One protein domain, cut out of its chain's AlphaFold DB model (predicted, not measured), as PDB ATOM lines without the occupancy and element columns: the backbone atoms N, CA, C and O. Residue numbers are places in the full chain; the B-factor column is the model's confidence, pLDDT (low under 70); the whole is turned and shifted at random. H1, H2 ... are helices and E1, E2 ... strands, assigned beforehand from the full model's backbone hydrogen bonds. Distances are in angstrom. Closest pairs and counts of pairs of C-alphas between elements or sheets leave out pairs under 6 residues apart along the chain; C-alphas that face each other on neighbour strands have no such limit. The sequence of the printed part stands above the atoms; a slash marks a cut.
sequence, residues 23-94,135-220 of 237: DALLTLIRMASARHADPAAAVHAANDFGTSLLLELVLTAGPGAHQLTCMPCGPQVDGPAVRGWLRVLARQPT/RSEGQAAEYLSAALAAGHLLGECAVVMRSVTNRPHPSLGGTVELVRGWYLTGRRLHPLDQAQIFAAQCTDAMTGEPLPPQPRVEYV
ATOM      1  N   ASP A  23     162.104 180.978 233.640       71.12
ATOM      2  CA  ASP A  23     161.756 180.589 232.277       71.12
ATOM      3  C   ASP A  23     162.918 179.866 231.597       71.12
ATOM      4  O   ASP A  23     162.712 178.879 230.883       71.12
ATOM      5  N   ALA A  24     164.152 180.304 231.863       69.56
ATOM      6  CA  ALA A  24     165.350 179.619 231.388       69.56
ATOM      7  C   ALA A  24     165.445 178.198 231.970       69.56
ATOM      8  O   ALA A  24     165.712 177.238 231.244       69.56
ATOM      9  N   LEU A  25     165.159 178.043 233.264       70.56
ATOM     10  CA  LEU A  25     165.231 176.758 233.949       70.56
ATOM     11  C   LEU A  25     164.138 175.783 233.504       70.56
ATOM     12  O   LEU A  25     164.416 174.620 233.209       70.56
ATOM     13  N   LEU A  26     162.905 176.268 233.373       75.81
ATOM     14  CA  LEU A  26     161.792 175.493 232.828       75.81
ATOM     15  C   LEU A  26     162.054 175.083 231.377       75.81
ATOM     16  O   LEU A  26     161.704 173.973 230.973       75.81
ATOM     17  N   THR A  27     162.706 175.946 230.594       77.44
ATOM     18  CA  THR A  27     163.136 175.615 229.231       77.44
ATOM     19  C   THR A  27     164.153 174.475 229.239       77.44
ATOM     20  O   THR A  27     163.973 173.509 228.497       77.44
ATOM     21  N   LEU A  28     165.161 174.520 230.118       73.00
ATOM     22  CA  LEU A  28     166.140 173.437 230.270       73.00
ATOM     23  C   LEU A  28     165.479 172.115 230.675       73.00
ATOM     24  O   LEU A  28     165.752 171.088 230.054       73.00
ATOM     25  N   ILE A  29     164.570 172.143 231.653       78.62
ATOM     26  CA  ILE A  29     163.820 170.959 232.093       78.62
ATOM     27  C   ILE A  29     163.032 170.358 230.925       78.62
ATOM     28  O   ILE A  29     163.121 169.155 230.691       78.62
ATOM     29  N   ARG A  30     162.314 171.181 230.147       81.12
ATOM     30  CA  ARG A  30     161.560 170.718 228.966       81.12
ATOM     31  C   ARG A  30     162.468 170.120 227.892       81.12
ATOM     32  O   ARG A  30     162.141 169.086 227.318       81.12
ATOM     33  N   MET A  31     163.602 170.759 227.603       81.12
ATOM     34  CA  MET A  31     164.551 170.268 226.599       81.12
ATOM     35  C   MET A  31     165.192 168.941 227.012       81.12
ATOM     36  O   MET A  31     165.395 168.064 226.170       81.12
ATOM     37  N   ALA A  32     165.513 168.788 228.297       77.38
ATOM     38  CA  ALA A  32     166.109 167.571 228.821       77.38
ATOM     39  C   ALA A  32     165.077 166.431 228.908       77.38
ATOM     40  O   ALA A  32     165.360 165.318 228.464       77.38
ATOM     41  N   SER A  33     163.852 166.715 229.369       83.00
ATOM     42  CA  SER A  33     162.787 165.710 229.495       83.00
ATOM     43  C   SER A  33     162.282 165.181 228.150       83.00
ATOM     44  O   SER A  33     161.885 164.022 228.070       83.00
ATOM     45  N   ALA A  34     162.372 165.969 227.073       85.25
ATOM     46  CA  ALA A  34     161.986 165.550 225.721       85.25
ATOM     47  C   ALA A  34     162.766 164.331 225.185       85.25
ATOM     48  O   ALA A  34     162.367 163.734 224.189       85.25
ATOM     49  N   ARG A  35     163.880 163.957 225.830       82.88
ATOM     50  CA  ARG A  35     164.678 162.765 225.493       82.88
ATOM     51  C   ARG A  35     164.142 161.480 226.127       82.88
ATOM     52  O   ARG A  35     164.623 160.397 225.803       82.88
ATOM     53  N   HIS A  36     163.182 161.595 227.041       82.31
ATOM     54  CA  HIS A  36     162.573 160.467 227.732       82.31
ATOM     55  C   HIS A  36     161.325 159.988 226.988       82.31
ATOM     56  O   HIS A  36     160.612 160.780 226.375       82.31
ATOM     57  N   ALA A  37     161.041 158.685 227.077       89.00
ATOM     58  CA  ALA A  37     159.847 158.085 226.475       89.00
ATOM     59  C   ALA A  37     158.538 158.678 227.035       89.00
ATOM     60  O   ALA A  37     157.558 158.793 226.306       89.00
ATOM     61  N   ASP A  38     158.554 159.090 228.307       90.75
ATOM     62  CA  ASP A  38     157.489 159.850 228.959       90.75
ATOM     63  C   ASP A  38     158.082 161.126 229.592       90.75
ATOM     64  O   ASP A  38     158.634 161.081 230.699       90.75
ATOM     65  N   PRO A  39     158.007 162.274 228.892       85.19
ATOM     66  CA  PRO A  39     158.533 163.536 229.400       85.19
ATOM     67  C   PRO A  39     157.845 164.016 230.682       85.19
ATOM     68  O   PRO A  39     158.497 164.639 231.517       85.19
ATOM     69  N   ALA A  40     156.548 163.745 230.862       84.31
ATOM     70  CA  ALA A  40     155.807 164.208 232.034       84.31
ATOM     71  C   ALA A  40     156.233 163.435 233.287       84.31
ATOM     72  O   ALA A  40     156.547 164.048 234.312       84.31
ATOM     73  N   ALA A  41     156.337 162.108 233.179       82.94
ATOM     74  CA  ALA A  41     156.861 161.274 234.257       82.94
ATOM     75  C   ALA A  41     158.317 161.631 234.601       82.94
ATOM     76  O   ALA A  41     158.674 161.682 235.778       82.94
ATOM     77  N   ALA A  42     159.150 161.939 233.599       81.00
ATOM     78  CA  ALA A  42     160.538 162.347 233.817       81.00
ATOM     79  C   ALA A  42     160.652 163.669 234.596       81.00
ATOM     80  O   ALA A  42     161.463 163.767 235.516       81.00
ATOM     81  N   VAL A  43     159.824 164.672 234.272       83.12
ATOM     82  CA  VAL A  43     159.789 165.946 235.014       83.12
ATOM     83  C   VAL A  43     159.330 165.732 236.453       83.12
ATOM     84  O   VAL A  43     159.946 166.272 237.369       83.12
ATOM     85  N   HIS A  44     158.284 164.931 236.665       84.31
ATOM     86  CA  HIS A  44     157.788 164.644 238.010       84.31
ATOM     87  C   HIS A  44     158.860 163.957 238.867       84.31
ATOM     88  O   HIS A  44     159.211 164.465 239.929       84.31
ATOM     89  N   ALA A  45     159.486 162.897 238.345       84.50
ATOM     90  CA  ALA A  45     160.566 162.193 239.033       84.50
ATOM     91  C   ALA A  45     161.783 163.092 239.321       84.50
ATOM     92  O   ALA A  45     162.420 162.959 240.366       84.50
ATOM     93  N   ALA A  46     162.116 164.013 238.412       84.56
ATOM     94  CA  ALA A  46     163.209 164.962 238.607       84.56
ATOM     95  C   ALA A  46     162.891 166.000 239.699       84.56
ATOM     96  O   ALA A  46     163.765 166.320 240.502       84.56
ATOM     97  N   ASN A  47     161.648 166.483 239.770       85.12
ATOM     98  CA  ASN A  47     161.195 167.391 240.827       85.12
ATOM     99  C   ASN A  47     161.153 166.704 242.198       85.12
ATOM    100  O   ASN A  47     161.598 167.293 243.186       85.12
ATOM    101  N   ASP A  48     160.684 165.455 242.264       86.38
ATOM    102  CA  ASP A  48     160.701 164.656 243.496       86.38
ATOM    103  C   ASP A  48     162.139 164.447 243.983       86.38
ATOM    104  O   ASP A  48     162.443 164.622 245.168       86.38
ATOM    105  N   PHE A  49     163.054 164.146 243.056       85.19
ATOM    106  CA  PHE A  49     164.480 164.020 243.339       85.19
ATOM    107  C   PHE A  49     165.085 165.333 243.854       85.19
ATOM    108  O   PHE A  49     165.745 165.334 244.894       85.19
ATOM    109  N   GLY A  50     164.854 166.448 243.154       84.56
ATOM    110  CA  GLY A  50     165.384 167.763 243.524       84.56
ATOM    111  C   GLY A  50     164.890 168.228 244.892       84.56
ATOM    112  O   GLY A  50     165.685 168.670 245.720       84.56
ATOM    113  N   THR A  51     163.599 168.038 245.164       86.00
ATOM    114  CA  THR A  51     162.979 168.386 246.449       86.00
ATOM    115  C   THR A  51     163.556 167.552 247.583       86.00
ATOM    116  O   THR A  51     163.960 168.090 248.612       86.00
ATOM    117  N   SER A  52     163.657 166.238 247.385       86.31
ATOM    118  CA  SER A  52     164.181 165.345 248.416       86.31
ATOM    119  C   SER A  52     165.655 165.617 248.717       86.31
ATOM    120  O   SER A  52     166.062 165.631 249.875       86.31
ATOM    121  N   LEU A  53     166.456 165.894 247.686       86.06
ATOM    122  CA  LEU A  53     167.866 166.236 247.850       86.06
ATOM    123  C   LEU A  53     168.060 167.575 248.572       86.06
ATOM    124  O   LEU A  53     168.954 167.693 249.409       86.06
ATOM    125  N   LEU A  54     167.221 168.572 248.277       87.12
ATOM    126  CA  LEU A  54     167.227 169.846 248.994       87.12
ATOM    127  C   LEU A  54     166.932 169.647 250.486       87.12
ATOM    128  O   LEU A  54     167.655 170.183 251.326       87.12
ATOM    129  N   LEU A  55     165.905 168.859 250.812       87.31
ATOM    130  CA  LEU A  55     165.556 168.558 252.201       87.31
ATOM    131  C   LEU A  55     166.710 167.863 252.926       87.31
ATOM    132  O   LEU A  55     167.110 168.319 253.992       87.31
ATOM    133  N   GLU A  56     167.301 166.828 252.331       89.44
ATOM    134  CA  GLU A  56     168.441 166.115 252.922       89.44
ATOM    135  C   GLU A  56     169.656 167.027 253.147       89.44
ATOM    136  O   GLU A  56     170.292 166.964 254.201       89.44
ATOM    137  N   LEU A  57     169.965 167.918 252.196       89.94
ATOM    138  CA  LEU A  57     171.045 168.898 252.339       89.94
ATOM    139  C   LEU A  57     170.815 169.822 253.537       89.94
ATOM    140  O   LEU A  57     171.723 170.010 254.347       89.94
ATOM    141  N   VAL A  58     169.617 170.397 253.648       88.19
ATOM    142  CA  VAL A  58     169.285 171.346 254.720       88.19
ATOM    143  C   VAL A  58     169.218 170.639 256.074       88.19
ATOM    144  O   VAL A  58     169.785 171.133 257.043       88.19
ATOM    145  N   LEU A  59     168.595 169.461 256.145       89.06
ATOM    146  CA  LEU A  59     168.489 168.694 257.388       89.06
ATOM    147  C   LEU A  59     169.860 168.229 257.890       89.06
ATOM    148  O   LEU A  59     170.144 168.337 259.082       89.06
ATOM    149  N   THR A  60     170.732 167.765 256.991       90.75
ATOM    150  CA  THR A  60     172.083 167.311 257.359       90.75
ATOM    151  C   THR A  60     172.992 168.475 257.758       90.75
ATOM    152  O   THR A  60     173.857 168.312 258.619       90.75
ATOM    153  N   ALA A  61     172.799 169.664 257.176       89.44
ATOM    154  CA  ALA A  61     173.540 170.865 257.567       89.44
ATOM    155  C   ALA A  61     173.224 171.325 259.001       89.44
ATOM    156  O   ALA A  61     174.057 171.991 259.621       89.44
ATOM    157  N   GLY A  62     172.062 170.932 259.531       86.62
ATOM    158  CA  GLY A  62     171.584 171.324 260.847       86.62
ATOM    159  C   GLY A  62     170.878 172.684 260.837       86.62
ATOM    160  O   GLY A  62     170.602 173.247 259.780       86.62
ATOM    161  N   PRO A  63     170.529 173.218 262.016       82.69
ATOM    162  CA  PRO A  63     169.866 174.511 262.114       82.69
ATOM    163  C   PRO A  63     170.815 175.655 261.725       82.69
ATOM    164  O   PRO A  63     171.966 175.698 262.164       82.69
ATOM    165  N   GLY A  64     170.313 176.626 260.962       82.12
ATOM    166  CA  GLY A  64     171.075 177.816 260.596       82.12
ATOM    167  C   GLY A  64     170.540 178.530 259.359       82.12
ATOM    168  O   GLY A  64     169.603 178.080 258.699       82.12
ATOM    169  N   ALA A  65     171.155 179.671 259.045       84.75
ATOM    170  CA  ALA A  65     170.927 180.360 257.783       84.75
ATOM    171  C   ALA A  65     171.840 179.752 256.711       84.75
ATOM    172  O   ALA A  65     173.066 179.886 256.773       84.75
ATOM    173  N   HIS A  66     171.222 179.090 255.733       87.19
ATOM    174  CA  HIS A  66     171.906 178.442 254.620       87.19
ATOM    175  C   HIS A  66     171.494 179.088 253.302       87.19
ATOM    176  O   HIS A  66     170.310 179.179 252.986       87.19
ATOM    177  N   GLN A  67     172.479 179.495 252.512       87.19
ATOM    178  CA  GLN A  67     172.298 179.891 251.126       87.19
ATOM    179  C   GLN A  67     172.790 178.755 250.237       87.19
ATOM    180  O   GLN A  67     173.954 178.367 250.309       87.19
ATOM    181  N   LEU A  68     171.917 178.230 249.382       87.81
ATOM    182  CA  LEU A  68     172.283 177.219 248.399       87.81
ATOM    183  C   LEU A  68     172.287 177.817 246.994       87.81
ATOM    184  O   LEU A  68     171.443 178.632 246.634       87.81
ATOM    185  N   THR A  69     173.246 177.391 246.185       84.62
ATOM    186  CA  THR A  69     173.349 177.728 244.766       84.62
ATOM    187  C   THR A  69     173.542 176.437 243.991       84.62
ATOM    188  O   THR A  69     174.478 175.689 244.267       84.62
ATOM    189  N   CYS A  70     172.663 176.169 243.028       82.75
ATOM    190  CA  CYS A  70     172.791 175.031 242.125       82.75
ATOM    191  C   CYS A  70     173.059 175.526 240.708       82.75
ATOM    192  O   CYS A  70     172.368 176.406 240.199       82.75
ATOM    193  N   MET A  71     174.056 174.927 240.073       80.19
ATOM    194  CA  MET A  71     174.456 175.205 238.704       80.19
ATOM    195  C   MET A  71     174.266 173.925 237.885       80.19
ATOM    196  O   MET A  71     175.094 173.012 237.992       80.19
ATOM    197  N   PRO A  72     173.179 173.803 237.100       71.62
ATOM    198  CA  PRO A  72     173.005 172.661 236.213       71.62
ATOM    199  C   PRO A  72     174.154 172.617 235.199       71.62
ATOM    200  O   PRO A  72     174.498 173.628 234.585       71.62
ATOM    201  N   CYS A  73     174.766 171.444 235.047       66.62
ATOM    202  CA  CYS A  73     175.858 171.204 234.114       66.62
ATOM    203  C   CYS A  73     175.309 170.355 232.968       66.62
ATOM    204  O   CYS A  73     174.684 169.322 233.179       66.62
ATOM    205  N   GLY A  74     175.492 170.800 231.734       58.97
ATOM    206  CA  GLY A  74     175.047 170.032 230.581       58.97
ATOM    207  C   GLY A  74     175.779 170.468 229.322       58.97
ATOM    208  O   GLY A  74     176.272 171.594 229.269       58.97
ATOM    209  N   PRO A  75     175.809 169.626 228.274       52.03
ATOM    210  CA  PRO A  75     176.536 169.905 227.033       52.03
ATOM    211  C   PRO A  75     176.032 171.148 226.277       52.03
ATOM    212  O   PRO A  75     176.651 171.562 225.309       52.03
ATOM    213  N   GLN A  76     174.899 171.725 226.692       49.03
ATOM    214  CA  GLN A  76     174.332 172.960 226.139       49.03
ATOM    215  C   GLN A  76     174.480 174.177 227.067       49.03
ATOM    216  O   GLN A  76     174.196 175.296 226.645       49.03
ATOM    217  N   VAL A  77     174.937 173.988 228.309       51.47
ATOM    218  CA  VAL A  77     175.240 175.077 229.248       51.47
ATOM    219  C   VAL A  77     176.731 175.379 229.118       51.47
ATOM    220  O   VAL A  77     177.541 175.035 229.974       51.47
ATOM    221  N   ASP A  78     177.108 175.991 227.995       42.81
ATOM    222  CA  ASP A  78     178.485 176.394 227.678       42.81
ATOM    223  C   ASP A  78     178.893 177.646 228.482       42.81
ATOM    224  O   ASP A  78     179.229 178.711 227.963       42.81
ATOM    225  N   GLY A  79     178.825 177.524 229.807       43.28
ATOM    226  CA  GLY A  79     179.200 178.554 230.758       43.28
ATOM    227  C   GLY A  79     180.682 178.445 231.135       43.28
ATOM    228  O   GLY A  79     181.141 177.364 231.511       43.28
ATOM    229  N   PRO A  80     181.458 179.536 231.102       46.91
ATOM    230  CA  PRO A  80     182.829 179.557 231.619       46.91
ATOM    231  C   PRO A  80     182.896 179.085 233.083       46.91
ATOM    232  O   PRO A  80     183.772 178.299 233.427       46.91
ATOM    233  N   ALA A  81     181.892 179.411 233.907       47.62
ATOM    234  CA  ALA A  81     181.799 178.952 235.300       47.62
ATOM    235  C   ALA A  81     181.689 177.426 235.436       47.62
ATOM    236  O   ALA A  81     182.373 176.830 236.266       47.62
ATOM    237  N   VAL A  82     180.902 176.785 234.567       52.16
ATOM    238  CA  VAL A  82     180.752 175.324 234.528       52.16
ATOM    239  C   VAL A  82     182.048 174.660 234.055       52.16
ATOM    240  O   VAL A  82     182.476 173.665 234.632       52.16
ATOM    241  N   ARG A  83     182.743 175.245 233.068       54.53
ATOM    242  CA  ARG A  83     184.067 174.763 232.630       54.53
ATOM    243  C   ARG A  83     185.143 174.945 233.699       54.53
ATOM    244  O   ARG A  83     185.994 174.071 233.822       54.53
ATOM    245  N   GLY A  84     185.107 176.032 234.468       56.50
ATOM    246  CA  GLY A  84     185.986 176.247 235.620       56.50
ATOM    247  C   GLY A  84     185.792 175.165 236.680       56.50
ATOM    248  O   GLY A  84     186.754 174.508 237.067       56.50
ATOM    249  N   TRP A  85     184.539 174.885 237.045       60.66
ATOM    250  CA  TRP A  85     184.188 173.820 237.986       60.66
ATOM    251  C   TRP A  85     184.572 172.427 237.482       60.66
ATOM    252  O   TRP A  85     185.248 171.692 238.193       60.66
ATOM    253  N   LEU A  86     184.234 172.073 236.240       58.00
ATOM    254  CA  LEU A  86     184.615 170.780 235.660       58.00
ATOM    255  C   LEU A  86     186.139 170.631 235.521       58.00
ATOM    256  O   LEU A  86     186.658 169.539 235.724       58.00
ATOM    257  N   ARG A  87     186.886 171.709 235.234       59.50
ATOM    258  CA  ARG A  87     188.364 171.692 235.235       59.50
ATOM    259  C   ARG A  87     188.938 171.498 236.635       59.50
ATOM    260  O   ARG A  87     189.933 170.791 236.764       59.50
ATOM    261  N   VAL A  88     188.337 172.117 237.651       54.88
ATOM    262  CA  VAL A  88     188.727 171.940 239.057       54.88
ATOM    263  C   VAL A  88     188.415 170.523 239.534       54.88
ATOM    264  O   VAL A  88     189.244 169.924 240.199       54.88
ATOM    265  N   LEU A  89     187.276 169.945 239.152       56.00
ATOM    266  CA  LEU A  89     186.926 168.566 239.509       56.00
ATOM    267  C   LEU A  89     187.756 167.527 238.742       56.00
ATOM    268  O   LEU A  89     188.101 166.486 239.294       56.00
ATOM    269  N   ALA A  90     188.117 167.813 237.488       49.72
ATOM    270  CA  ALA A  90     188.961 166.941 236.671       49.72
ATOM    271  C   ALA A  90     190.448 166.984 237.069       49.72
ATOM    272  O   ALA A  90     191.199 166.062 236.749       49.72
ATOM    273  N   ARG A  91     190.896 168.041 237.754       47.44
ATOM    274  CA  ARG A  91     192.242 168.132 238.323       47.44
ATOM    275  C   ARG A  91     192.155 167.755 239.794       47.44
ATOM    276  O   ARG A  91     191.658 168.540 240.585       47.44
ATOM    277  N   GLN A  92     192.675 166.592 240.186       37.31
ATOM    278  CA  GLN A  92     192.934 166.361 241.610       37.31
ATOM    279  C   GLN A  92     193.798 167.523 242.130       37.31
ATOM    280  O   GLN A  92     194.879 167.747 241.572       37.31
ATOM    281  N   PRO A  93     193.338 168.312 243.116       41.44
ATOM    282  CA  PRO A  93     194.137 169.417 243.603       41.44
ATOM    283  C   PRO A  93     195.326 168.844 244.372       41.44
ATOM    284  O   PRO A  93     195.178 168.206 245.409       41.44
ATOM    285  N   THR A  94     196.535 169.085 243.871       40.94
ATOM    286  CA  THR A  94     197.709 169.107 244.742       40.94
ATOM    287  C   THR A  94     197.526 170.271 245.712       40.94
ATOM    288  O   THR A  94     197.181 171.367 245.263       40.94
ATOM    289  N   ARG A 135     164.936 180.579 256.023       34.44
ATOM    290  CA  ARG A 135     164.550 181.684 255.139       34.44
ATOM    291  C   ARG A 135     164.796 181.252 253.694       34.44
ATOM    292  O   ARG A 135     165.743 181.701 253.063       34.44
ATOM    293  N   SER A 136     163.954 180.365 253.173       41.81
ATOM    294  CA  SER A 136     163.714 180.324 251.737       41.81
ATOM    295  C   SER A 136     162.563 181.283 251.470       41.81
ATOM    296  O   SER A 136     161.417 180.986 251.806       41.81
ATOM    297  N   GLU A 137     162.840 182.443 250.882       43.44
ATOM    298  CA  GLU A 137     161.794 183.134 250.125       43.44
ATOM    299  C   GLU A 137     161.249 182.096 249.132       43.44
ATOM    300  O   GLU A 137     162.043 181.499 248.415       43.44
ATOM    301  N   GLY A 138     159.951 181.762 249.166       45.12
ATOM    302  CA  GLY A 138     159.414 180.516 248.580       45.12
ATOM    303  C   GLY A 138     159.836 180.224 247.130       45.12
ATOM    304  O   GLY A 138     160.044 179.068 246.771       45.12
ATOM    305  N   GLN A 139     160.096 181.264 246.334       52.19
ATOM    306  CA  GLN A 139     160.638 181.141 244.976       52.19
ATOM    307  C   GLN A 139     162.057 180.544 244.930       52.19
ATOM    308  O   GLN A 139     162.380 179.796 244.015       52.19
ATOM    309  N   ALA A 140     162.914 180.815 245.915       58.75
ATOM    310  CA  ALA A 140     164.289 180.321 245.952       58.75
ATOM    311  C   ALA A 140     164.365 178.796 246.135       58.75
ATOM    312  O   ALA A 140     165.210 178.147 245.519       58.75
ATOM    313  N   ALA A 141     163.471 178.212 246.942       65.25
ATOM    314  CA  ALA A 141     163.400 176.760 247.119       65.25
ATOM    315  C   ALA A 141     162.895 176.063 245.846       65.25
ATOM    316  O   ALA A 141     163.452 175.042 245.442       65.25
ATOM    317  N   GLU A 142     161.894 176.643 245.180       68.00
ATOM    318  CA  GLU A 142     161.379 176.148 243.900       68.00
ATOM    319  C   GLU A 142     162.442 176.219 242.798       68.00
ATOM    320  O   GLU A 142     162.672 175.225 242.110       68.00
ATOM    321  N   TYR A 143     163.157 177.343 242.674       69.00
ATOM    322  CA  TYR A 143     164.253 177.484 241.712       69.00
ATOM    323  C   TYR A 143     165.379 176.494 241.963       69.00
ATOM    324  O   TYR A 143     165.915 175.903 241.028       69.00
ATOM    325  N   LEU A 144     165.734 176.287 243.226       73.06
ATOM    326  CA  LEU A 144     166.782 175.354 243.592       73.06
ATOM    327  C   LEU A 144     166.371 173.904 243.322       73.06
ATOM    328  O   LEU A 144     167.155 173.152 242.744       73.06
ATOM    329  N   SER A 145     165.138 173.528 243.669       78.31
ATOM    330  CA  SER A 145     164.584 172.210 243.348       78.31
ATOM    331  C   SER A 145     164.546 171.985 241.835       78.31
ATOM    332  O   SER A 145     165.042 170.970 241.347       78.31
ATOM    333  N   ALA A 146     164.087 172.976 241.068       76.69
ATOM    334  CA  ALA A 146     164.083 172.933 239.611       76.69
ATOM    335  C   ALA A 146     165.507 172.857 239.018       76.69
ATOM    336  O   ALA A 146     165.721 172.185 238.011       76.69
ATOM    337  N   ALA A 147     166.511 173.476 239.645       77.25
ATOM    338  CA  ALA A 147     167.902 173.399 239.203       77.25
ATOM    339  C   ALA A 147     168.523 172.030 239.469       77.25
ATOM    340  O   ALA A 147     169.257 171.515 238.621       77.25
ATOM    341  N   LEU A 148     168.169 171.404 240.588       79.06
ATOM    342  CA  LEU A 148     168.524 170.018 240.876       79.06
ATOM    343  C   LEU A 148     167.793 169.046 239.939       79.06
ATOM    344  O   LEU A 148     168.412 168.102 239.450       79.06
ATOM    345  N   ALA A 149     166.521 169.301 239.623       80.62
ATOM    346  CA  ALA A 149     165.747 168.534 238.649       80.62
ATOM    347  C   ALA A 149     166.346 168.642 237.236       80.62
ATOM    348  O   ALA A 149     166.511 167.640 236.541       80.62
ATOM    349  N   ALA A 150     166.748 169.845 236.819       77.00
ATOM    350  CA  ALA A 150     167.462 170.052 235.566       77.00
ATOM    351  C   ALA A 150     168.804 169.308 235.568       77.00
ATOM    352  O   ALA A 150     169.095 168.588 234.619       77.00
ATOM    353  N   GLY A 151     169.588 169.415 236.646       74.69
ATOM    354  CA  GLY A 151     170.831 168.662 236.821       74.69
ATOM    355  C   GLY A 151     170.629 167.149 236.733       74.69
ATOM    356  O   GLY A 151     171.396 166.456 236.076       74.69
ATOM    357  N   HIS A 152     169.546 166.638 237.319       80.12
ATOM    358  CA  HIS A 152     169.167 165.233 237.232       80.12
ATOM    359  C   HIS A 152     168.916 164.782 235.789       80.12
ATOM    360  O   HIS A 152     169.437 163.753 235.365       80.12
ATOM    361  N   LEU A 153     168.137 165.560 235.031       81.56
ATOM    362  CA  LEU A 153     167.809 165.252 233.636       81.56
ATOM    363  C   LEU A 153     169.006 165.446 232.692       81.56
ATOM    364  O   LEU A 153     169.130 164.742 231.692       81.56
ATOM    365  N   LEU A 154     169.889 166.397 232.998       77.62
ATOM    366  CA  LEU A 154     171.114 166.659 232.236       77.62
ATOM    367  C   LEU A 154     172.251 165.694 232.595       77.62
ATOM    368  O   LEU A 154     173.204 165.568 231.829       77.62
ATOM    369  N   GLY A 155     172.124 164.994 233.722       75.19
ATOM    370  CA  GLY A 155     173.073 164.011 234.233       75.19
ATOM    371  C   GLY A 155     174.103 164.580 235.205       75.19
ATOM    372  O   GLY A 155     174.713 163.794 235.931       75.19
ATOM    373  N   GLU A 156     174.275 165.905 235.257       80.31
ATOM    374  CA  GLU A 156     175.294 166.564 236.074       80.31
ATOM    375  C   GLU A 156     174.833 167.919 236.647       80.31
ATOM    376  O   GLU A 156     174.165 168.717 235.983       80.31
ATOM    377  N   CYS A 157     175.234 168.240 237.879       80.56
ATOM    378  CA  CYS A 157     175.182 169.612 238.400       80.56
ATOM    379  C   CYS A 157     176.185 169.844 239.530       80.56
ATOM    380  O   CYS A 157     176.670 168.905 240.152       80.56
ATOM    381  N   ALA A 158     176.479 171.108 239.818       83.94
ATOM    382  CA  ALA A 158     177.241 171.502 240.996       83.94
ATOM    383  C   ALA A 158     176.331 172.214 241.999       83.94
ATOM    384  O   ALA A 158     175.505 173.045 241.615       83.94
ATOM    385  N   VAL A 159     176.507 171.915 243.283       87.94
ATOM    386  CA  VAL A 159     175.783 172.550 244.388       87.94
ATOM    387  C   VAL A 159     176.789 173.174 245.339       87.94
ATOM    388  O   VAL A 159     177.741 172.519 245.752       87.94
ATOM    389  N   VAL A 160     176.565 174.426 245.717       89.75
ATOM    390  CA  VAL A 160     177.329 175.131 246.748       89.75
ATOM    391  C   VAL A 160     176.378 175.533 247.860       89.75
ATOM    392  O   VAL A 160     175.317 176.089 247.591       89.75
ATOM    393  N   MET A 161     176.767 175.276 249.102       91.44
ATOM    394  CA  MET A 161     176.073 175.759 250.290       91.44
ATOM    395  C   MET A 161     176.989 176.704 251.057       91.44
ATOM    396  O   MET A 161     178.129 176.350 251.361       91.44
ATOM    397  N   ARG A 162     176.467 177.879 251.402       93.44
ATOM    398  CA  ARG A 162     177.070 178.825 252.339       93.44
ATOM    399  C   ARG A 162     176.243 178.824 253.617       93.44
ATOM    400  O   ARG A 162     175.033 179.026 253.557       93.44
ATOM    401  N   SER A 163     176.875 178.589 254.756       91.06
ATOM    402  CA  SER A 163     176.212 178.557 256.061       91.06
ATOM    403  C   SER A 163     176.777 179.656 256.941       91.06
ATOM    404  O   SER A 163     177.976 179.647 257.223       91.06
ATOM    405  N   VAL A 164     175.935 180.572 257.411       89.38
ATOM    406  CA  VAL A 164     176.363 181.571 258.398       89.38
ATOM    407  C   VAL A 164     176.507 180.885 259.752       89.38
ATOM    408  O   VAL A 164     175.608 180.167 260.189       89.38
ATOM    409  N   THR A 165     177.638 181.090 260.421       86.50
ATOM    410  CA  THR A 165     177.872 180.571 261.775       86.50
ATOM    411  C   THR A 165     177.738 181.675 262.814       86.50
ATOM    412  O   THR A 165     177.886 182.851 262.505       86.50
ATOM    413  N   ASN A 166     177.554 181.298 264.079       85.50
ATOM    414  CA  ASN A 166     177.628 182.245 265.197       85.50
ATOM    415  C   ASN A 166     179.072 182.520 265.648       85.50
ATOM    416  O   ASN A 166     179.290 183.248 266.614       85.50
ATOM    417  N   ARG A 167     180.074 181.922 264.990       86.50
ATOM    418  CA  ARG A 167     181.468 182.082 265.394       86.50
ATOM    419  C   ARG A 167     182.019 183.396 264.833       86.50
ATOM    420  O   ARG A 167     181.921 183.616 263.622       86.50
ATOM    421  N   PRO A 168     182.620 184.255 265.672       85.88
ATOM    422  CA  PRO A 168     183.229 185.486 265.200       85.88
ATOM    423  C   PRO A 168     184.526 185.202 264.433       85.88
ATOM    424  O   PRO A 168     185.293 184.308 264.798       85.88
ATOM    425  N   HIS A 169     184.798 185.984 263.389       84.94
ATOM    426  CA  HIS A 169     186.080 185.930 262.698       84.94
ATOM    427  C   HIS A 169     187.164 186.601 263.559       84.94
ATOM    428  O   HIS A 169     187.021 187.783 263.892       84.94
ATOM    429  N   PRO A 170     188.277 185.911 263.875       79.56
ATOM    430  CA  PRO A 170     189.226 186.345 264.903       79.56
ATOM    431  C   PRO A 170     189.903 187.686 264.593       79.56
ATOM    432  O   PRO A 170     190.200 188.446 265.505       79.56
ATOM    433  N   SER A 171     190.120 187.994 263.310       82.31
ATOM    434  CA  SER A 171     190.901 189.172 262.892       82.31
ATOM    435  C   SER A 171     190.105 190.237 262.140       82.31
ATOM    436  O   SER A 171     190.607 191.330 261.922       82.31
ATOM    437  N   LEU A 172     188.880 189.928 261.705       83.56
ATOM    438  CA  LEU A 172     188.101 190.821 260.831       83.56
ATOM    439  C   LEU A 172     186.790 191.271 261.476       83.56
ATOM    440  O   LEU A 172     186.075 192.068 260.867       83.56
ATOM    441  N   GLY A 173     186.442 190.749 262.659       83.31
ATOM    442  CA  GLY A 173     185.110 190.906 263.240       83.31
ATOM    443  C   GLY A 173     184.011 190.285 262.368       83.31
ATOM    444  O   GLY A 173     184.276 189.743 261.295       83.31
ATOM    445  N   GLY A 174     182.759 190.366 262.820       85.56
ATOM    446  CA  GLY A 174     181.625 189.719 262.145       85.56
ATOM    447  C   GLY A 174     181.656 188.189 262.238       85.56
ATOM    448  O   GLY A 174     182.554 187.616 262.849       85.56
ATOM    449  N   THR A 175     180.659 187.530 261.656       87.25
ATOM    450  CA  THR A 175     180.514 186.067 261.676       87.25
ATOM    451  C   THR A 175     181.272 185.392 260.535       87.25
ATOM    452  O   THR A 175     181.485 185.988 259.477       87.25
ATOM    453  N   VAL A 176     181.695 184.143 260.752       90.25
ATOM    454  CA  VAL A 176     182.285 183.299 259.704       90.25
ATOM    455  C   VAL A 176     181.195 182.581 258.914       90.25
ATOM    456  O   VAL A 176     180.248 182.047 259.499       90.25
ATOM    457  N   GLU A 177     181.370 182.510 257.598       92.50
ATOM    458  CA  GLU A 177     180.593 181.658 256.700       92.50
ATOM    459  C   GLU A 177     181.352 180.371 256.371       92.50
ATOM    460  O   GLU A 177     182.536 180.406 256.041       92.50
ATOM    461  N   LEU A 178     180.665 179.231 256.408       94.62
ATOM    462  CA  LEU A 178     181.204 177.959 255.928       94.62
ATOM    463  C   LEU A 178     180.731 177.709 254.504       94.62
ATOM    464  O   LEU A 178     179.528 177.750 254.251       94.62
ATOM    465  N   VAL A 179     181.647 177.374 253.602       95.00
ATOM    466  CA  VAL A 179     181.338 177.027 252.214       95.00
ATOM    467  C   VAL A 179     181.633 175.555 251.971       95.00
ATOM    468  O   VAL A 179     182.751 175.086 252.179       95.00
ATOM    469  N   ARG A 180     180.607 174.833 251.515       94.88
ATOM    470  CA  ARG A 180     180.646 173.409 251.164       94.88
ATOM    471  C   ARG A 180     180.170 173.223 249.731       94.88
ATOM    472  O   ARG A 180     179.309 173.971 249.268       94.88
ATOM    473  N   GLY A 181     180.716 172.227 249.044       92.31
ATOM    474  CA  GLY A 181     180.362 171.933 247.661       92.31
ATOM    475  C   GLY A 181     180.056 170.469 247.424       92.31
ATOM    476  O   GLY A 181     180.640 169.593 248.056       92.31
ATOM    477  N   TRP A 182     179.185 170.216 246.460       91.88
ATOM    478  CA  TRP A 182     178.905 168.890 245.948       91.88
ATOM    479  C   TRP A 182     178.837 168.896 244.428       91.88
ATOM    480  O   TRP A 182     178.490 169.900 243.806       91.88
ATOM    481  N   TYR A 183     179.096 167.732 243.848       88.12
ATOM    482  CA  TYR A 183     178.888 167.461 242.438       88.12
ATOM    483  C   TYR A 183     177.901 166.304 242.271       88.12
ATOM    484  O   TYR A 183     178.109 165.217 242.804       88.12
ATOM    485  N   LEU A 184     176.801 166.542 241.569       83.88
ATOM    486  CA  LEU A 184     175.827 165.524 241.205       83.88
ATOM    487  C   LEU A 184     176.285 164.860 239.908       83.88
ATOM    488  O   LEU A 184     176.459 165.546 238.907       83.88
ATOM    489  N   THR A 185     176.412 163.537 239.910       82.56
ATOM    490  CA  THR A 185     176.569 162.732 238.692       82.56
ATOM    491  C   THR A 185     175.877 161.389 238.873       82.56
ATOM    492  O   THR A 185     175.858 160.840 239.974       82.56
ATOM    493  N   GLY A 186     175.226 160.868 237.829       75.50
ATOM    494  CA  GLY A 186     174.618 159.531 237.873       75.50
ATOM    495  C   GLY A 186     173.627 159.331 239.030       75.50
ATOM    496  O   GLY A 186     173.594 158.263 239.638       75.50
ATOM    497  N   ARG A 187     172.842 160.370 239.363       77.38
ATOM    498  CA  ARG A 187     171.925 160.403 240.522       77.38
ATOM    499  C   ARG A 187     172.623 160.214 241.874       77.38
ATOM    500  O   ARG A 187     172.002 159.695 242.795       77.38
ATOM    501  N   ARG A 188     173.896 160.587 242.006       81.75
ATOM    502  CA  ARG A 188     174.661 160.554 243.259       81.75
ATOM    503  C   ARG A 188     175.291 161.909 243.515       81.75
ATOM    504  O   ARG A 188     175.866 162.502 242.609       81.75
ATOM    505  N   LEU A 189     175.153 162.404 244.743       86.56
ATOM    506  CA  LEU A 189     175.729 163.674 245.157       86.56
ATOM    507  C   LEU A 189     177.077 163.410 245.842       86.56
ATOM    508  O   LEU A 189     177.134 162.851 246.935       86.56
ATOM    509  N   HIS A 190     178.162 163.785 245.175       88.12
ATOM    510  CA  HIS A 190     179.529 163.570 245.629       88.12
ATOM    511  C   HIS A 190     180.004 164.787 246.429       88.12
ATOM    512  O   HIS A 190     180.016 165.888 245.874       88.12
ATOM    513  N   PRO A 191     180.376 164.628 247.712       92.19
ATOM    514  CA  PRO A 191     180.927 165.727 248.489       92.19
ATOM    515  C   PRO A 191     182.291 166.135 247.937       92.19
ATOM    516  O   PRO A 191     183.107 165.278 247.597       92.19
ATOM    517  N   LEU A 192     182.532 167.439 247.877       90.94
ATOM    518  CA  LEU A 192     183.853 167.984 247.599       90.94
ATOM    519  C   LEU A 192     184.651 168.113 248.889       90.94
ATOM    520  O   LEU A 192     184.117 168.526 249.925       90.94
ATOM    521  N   ASP A 193     185.935 167.789 248.816       90.12
ATOM    522  CA  ASP A 193     186.870 168.095 249.889       90.12
ATOM    523  C   ASP A 193     187.191 169.600 249.953       90.12
ATOM    524  O   ASP A 193     186.835 170.385 249.066       90.12
ATOM    525  N   GLN A 194     187.859 170.007 251.035       93.25
ATOM    526  CA  GLN A 194     188.276 171.389 251.265       93.25
ATOM    527  C   GLN A 194     189.082 171.981 250.095       93.25
ATOM    528  O   GLN A 194     188.865 173.138 249.736       93.25
ATOM    529  N   ALA A 195     189.999 171.220 249.493       87.75
ATOM    530  CA  ALA A 195     190.846 171.716 248.411       87.75
ATOM    531  C   ALA A 195     190.049 171.887 247.110       87.75
ATOM    532  O   ALA A 195     190.220 172.882 246.403       87.75
ATOM    533  N   GLN A 196     189.137 170.961 246.823       87.44
ATOM    534  CA  GLN A 196     188.246 171.005 245.669       87.44
ATOM    535  C   GLN A 196     187.288 172.195 245.748       87.44
ATOM    536  O   GLN A 196     187.187 172.955 244.785       87.44
ATOM    537  N   ILE A 197     186.612 172.406 246.885       90.50
ATOM    538  CA  ILE A 197     185.689 173.543 247.026       90.50
ATOM    539  C   ILE A 197     186.427 174.885 247.063       90.50
ATOM    540  O   ILE A 197     185.944 175.855 246.478       90.50
ATOM    541  N   PHE A 198     187.618 174.937 247.670       88.00
ATOM    542  CA  PHE A 198     188.488 176.112 247.610       88.00
ATOM    543  C   PHE A 198     188.828 176.451 246.158       88.00
ATOM    544  O   PHE A 198     188.534 177.549 245.697       88.00
ATOM    545  N   ALA A 199     189.381 175.496 245.407       85.19
ATOM    546  CA  ALA A 199     189.745 175.712 244.013       85.19
ATOM    547  C   ALA A 199     188.528 176.125 243.172       85.19
ATOM    548  O   ALA A 199     188.635 177.011 242.331       85.19
ATOM    549  N   ALA A 200     187.355 175.554 243.436       82.69
ATOM    550  CA  ALA A 200     186.146 175.842 242.676       82.69
ATOM    551  C   ALA A 200     185.576 177.250 242.933       82.69
ATOM    552  O   ALA A 200     184.904 177.813 242.070       82.69
ATOM    553  N   GLN A 201     185.829 177.827 244.111       85.56
ATOM    554  CA  GLN A 201     185.368 179.169 244.496       85.56
ATOM    555  C   GLN A 201     186.436 180.254 244.324       85.56
ATOM    556  O   GLN A 201     186.096 181.428 244.184       85.56
ATOM    557  N   CYS A 202     187.710 179.869 244.324       88.12
ATOM    558  CA  CYS A 202     188.868 180.752 244.211       88.12
ATOM    559  C   CYS A 202     189.568 180.610 242.854       88.12
ATOM    560  O   CYS A 202     190.778 180.790 242.762       88.12
ATOM    561  N   THR A 203     188.821 180.286 241.801       83.00
ATOM    562  CA  THR A 203     189.319 180.263 240.421       83.00
ATOM    563  C   THR A 203     188.384 181.074 239.546       83.00
ATOM    564  O   THR A 203     187.170 180.862 239.565       83.00
ATOM    565  N   ASP A 204     188.942 181.990 238.762       80.88
ATOM    566  CA  ASP A 204     188.181 182.732 237.774       80.88
ATOM    567  C   ASP A 204     187.616 181.769 236.724       80.88
ATOM    568  O   ASP A 204     188.323 180.988 236.085       80.88
ATOM    569  N   ALA A 205     186.303 181.826 236.557       71.00
ATOM    570  CA  ALA A 205     185.554 180.977 235.650       71.00
ATOM    571  C   ALA A 205     185.982 181.119 234.177       71.00
ATOM    572  O   ALA A 205     185.941 180.151 233.415       71.00
ATOM    573  N   MET A 206     186.349 182.327 233.750       72.06
ATOM    574  CA  MET A 206     186.717 182.629 232.368       72.06
ATOM    575  C   MET A 206     188.155 182.208 232.077       72.06
ATOM    576  O   MET A 206     188.416 181.529 231.080       72.06
ATOM    577  N   THR A 207     189.083 182.640 232.927       79.31
ATOM    578  CA  THR A 207     190.526 182.550 232.676       79.31
ATOM    579  C   THR A 207     191.140 181.301 233.295       79.31
ATOM    580  O   THR A 207     192.113 180.765 232.767       79.31
ATOM    581  N   GLY A 208     190.544 180.776 234.368       78.19
ATOM    582  CA  GLY A 208     191.130 179.721 235.187       78.19
ATOM    583  C   GLY A 208     192.226 180.219 236.132       78.19
ATOM    584  O   GLY A 208     192.935 179.395 236.707       78.19
ATOM    585  N   GLU A 209     192.406 181.534 236.268       82.62
ATOM    586  CA  GLU A 209     193.402 182.116 237.167       82.62
ATOM    587  C   GLU A 209     192.945 182.050 238.631       82.62
ATOM    588  O   GLU A 209     191.747 182.150 238.910       82.62
ATOM    589  N   PRO A 210     193.877 181.891 239.587       85.38
ATOM    590  CA  PRO A 210     193.533 181.879 240.999       85.38
ATOM    591  C   PRO A 210     193.046 183.260 241.456       85.38
ATOM    592  O   PRO A 210     193.678 184.284 241.199       85.38
ATOM    593  N   LEU A 211     191.941 183.267 242.192       86.81
ATOM    594  CA  LEU A 211     191.389 184.428 242.881       86.81
ATOM    595  C   LEU A 211     191.752 184.370 244.373       86.81
ATOM    596  O   LEU A 211     191.876 183.278 244.935       86.81
ATOM    597  N   PRO A 212     191.904 185.520 245.052       89.88
ATOM    598  CA  PRO A 212     192.086 185.525 246.497       89.88
ATOM    599  C   PRO A 212     190.860 184.916 247.204       89.88
ATOM    600  O   PRO A 212     189.730 185.089 246.733       89.88
ATOM    601  N   PRO A 213     191.050 184.226 248.344       89.75
ATOM    602  CA  PRO A 213     189.933 183.715 249.124       89.75
ATOM    603  C   PRO A 213     189.055 184.851 249.639       89.75
ATOM    604  O   PRO A 213     189.530 185.945 249.954       89.75
ATOM    605  N   GLN A 214     187.757 184.573 249.739       89.12
ATOM    606  CA  GLN A 214     186.804 185.541 250.266       89.12
ATOM    607  C   GLN A 214     187.071 185.774 251.764       89.12
ATOM    608  O   GLN A 214     187.251 184.809 252.513       89.12
ATOM    609  N   PRO A 215     187.084 187.033 252.238       90.38
ATOM    610  CA  PRO A 215     187.214 187.319 253.660       90.38
ATOM    611  C   PRO A 215     186.078 186.676 254.459       90.38
ATOM    612  O   PRO A 215     184.933 186.673 254.012       90.38
ATOM    613  N   ARG A 216     186.382 186.191 255.669       91.06
ATOM    614  CA  ARG A 216     185.412 185.565 256.593       91.06
ATOM    615  C   ARG A 216     184.733 184.298 256.062       91.06
ATOM    616  O   ARG A 216     183.719 183.879 256.614       91.06
ATOM    617  N   VAL A 217     185.303 183.673 255.035       94.19
ATOM    618  CA  VAL A 217     184.833 182.400 254.493       94.19
ATOM    619  C   VAL A 217     185.812 181.294 254.852       94.19
ATOM    620  O   VAL A 217     187.008 181.398 254.593       94.19
ATOM    621  N   GLU A 218     185.284 180.206 255.397       94.31
ATOM    622  CA  GLU A 218     186.003 178.952 255.564       94.31
ATOM    623  C   GLU A 218     185.471 177.914 254.581       94.31
ATOM    624  O   GLU A 218     184.283 177.593 254.550       94.31
ATOM    625  N   TYR A 219     186.375 177.380 253.769       93.88
ATOM    626  CA  TYR A 219     186.100 176.299 252.835       93.88
ATOM    627  C   TYR A 219     186.231 174.974 253.576       93.88
ATOM    628  O   TYR A 219     187.279 174.696 254.153       93.88
ATOM    629  N   VAL A 220     185.169 174.171 253.593       95.19
ATOM    630  CA  VAL A 220     185.111 172.953 254.410       95.19
ATOM    631  C   VAL A 220     184.679 171.775 253.554       95.19
ATOM    632  O   VAL A 220     183.786 171.908 252.715       95.19
TER     633      VAL A 220
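AT A GLANCE: This is residues 23 to 94 and 135 to 220 of the 237 residues of an uncharacterized protein of Allostreptomyces psammosilenae (UniProt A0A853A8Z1). A twisted sheet, with the strands E1, E2 and E3 side by side and the short E4 and E5 along the far side of E3, has helices over both faces. H4 covers E1 and E2 on one face, with H1 and the long H2 packed on H4; the short H3 and H5 cross the strands on the opposite face. The printed part has 158 residues, with five named helices and five named strands in the order H1 H2 E1 H3 H4 E2 E3 E4 H5 E5. The sheet is branched and mixed, and the class is mixed, helices and strands. The whole is compact, with a radius of gyration of the C-alphas of 16.4 A, but elongated in outline, spanning 56 by 35 by 25 A.

HOW THE PARTS SIT: E2, residues 156 to 168, has E1, residues 66 to 73, on one side and E3, residues 175 to 185, on the other side. E1 and E2 are antiparallel, with N 69 and O 160 2.8 A apart, within hydrogen-bond range. E2 and E3 form an antiparallel hairpin, with N 161 and O 180 at 2.9 A; E2 bends by 52 degrees at residue 165. E3 and E4, residues 188 to 191, form another hairpin, with N 183 and O 190 at 2.9 A, and E2 E3 E4 is a meander, each strand the antiparallel neighbour of the one before. E5, residues 217 to 219, is parallel to E3, with N 218 and O 177 at 2.8 A. H4, residues 138 to 154, is on the sheet over E1 and E2 at a height over the sheet of 8.6 A; its closest C-alphas to E1 are those of Gly 151 and Pro 72, 4.6 A. H2, residues 39 to 61, touches H4 at a steep tilt of 62 degrees, closest at the C-alphas of Ala 46 and Ala 149, 4.4 A, and only grazes the sheet with residues 53 to 61. H1, residues 23 to 33, is not on the sheet but touches H4, closest at the C-alphas of Ile 29 and Ala 150, 5.1 A. H5, residues 194 to 201, is over E3 on the opposite face from H4. H3, residues 80 to 90, on the same face as H5, touches it at a shallow tilt of 19 degrees, opposite ways, closest at the C-alphas of Trp 85 and Ala 200, 5.5 A. In H1, H2, H3, H4 and H5 every O i to N i+4 pair is within hydrogen-bond range.

IN THESE COORDINATES: H1 begins at C-alpha 23, (161.756, 180.589, 232.277). H2 measures 32.7 A, H4 24.4 A, E2 35.6 A, E3 33.0 A and E1 22.1 A. E5 ends at C-alpha 219, (186.100, 176.299, 252.835).

THE WHOLE: The C-alphas farthest apart are those of Ala 37 and Ser 171, 57.1 A. Residues 95 to 134 are not printed, and C-alphas 94 and 135 are 37.0 A apart across this cut. The link from H5 to E5, residues 202 to 216, is long. Mean pLDDT of the printed part is 78.1; residue 24, residues 73 to 94 and residues 135 to 143 are under 70.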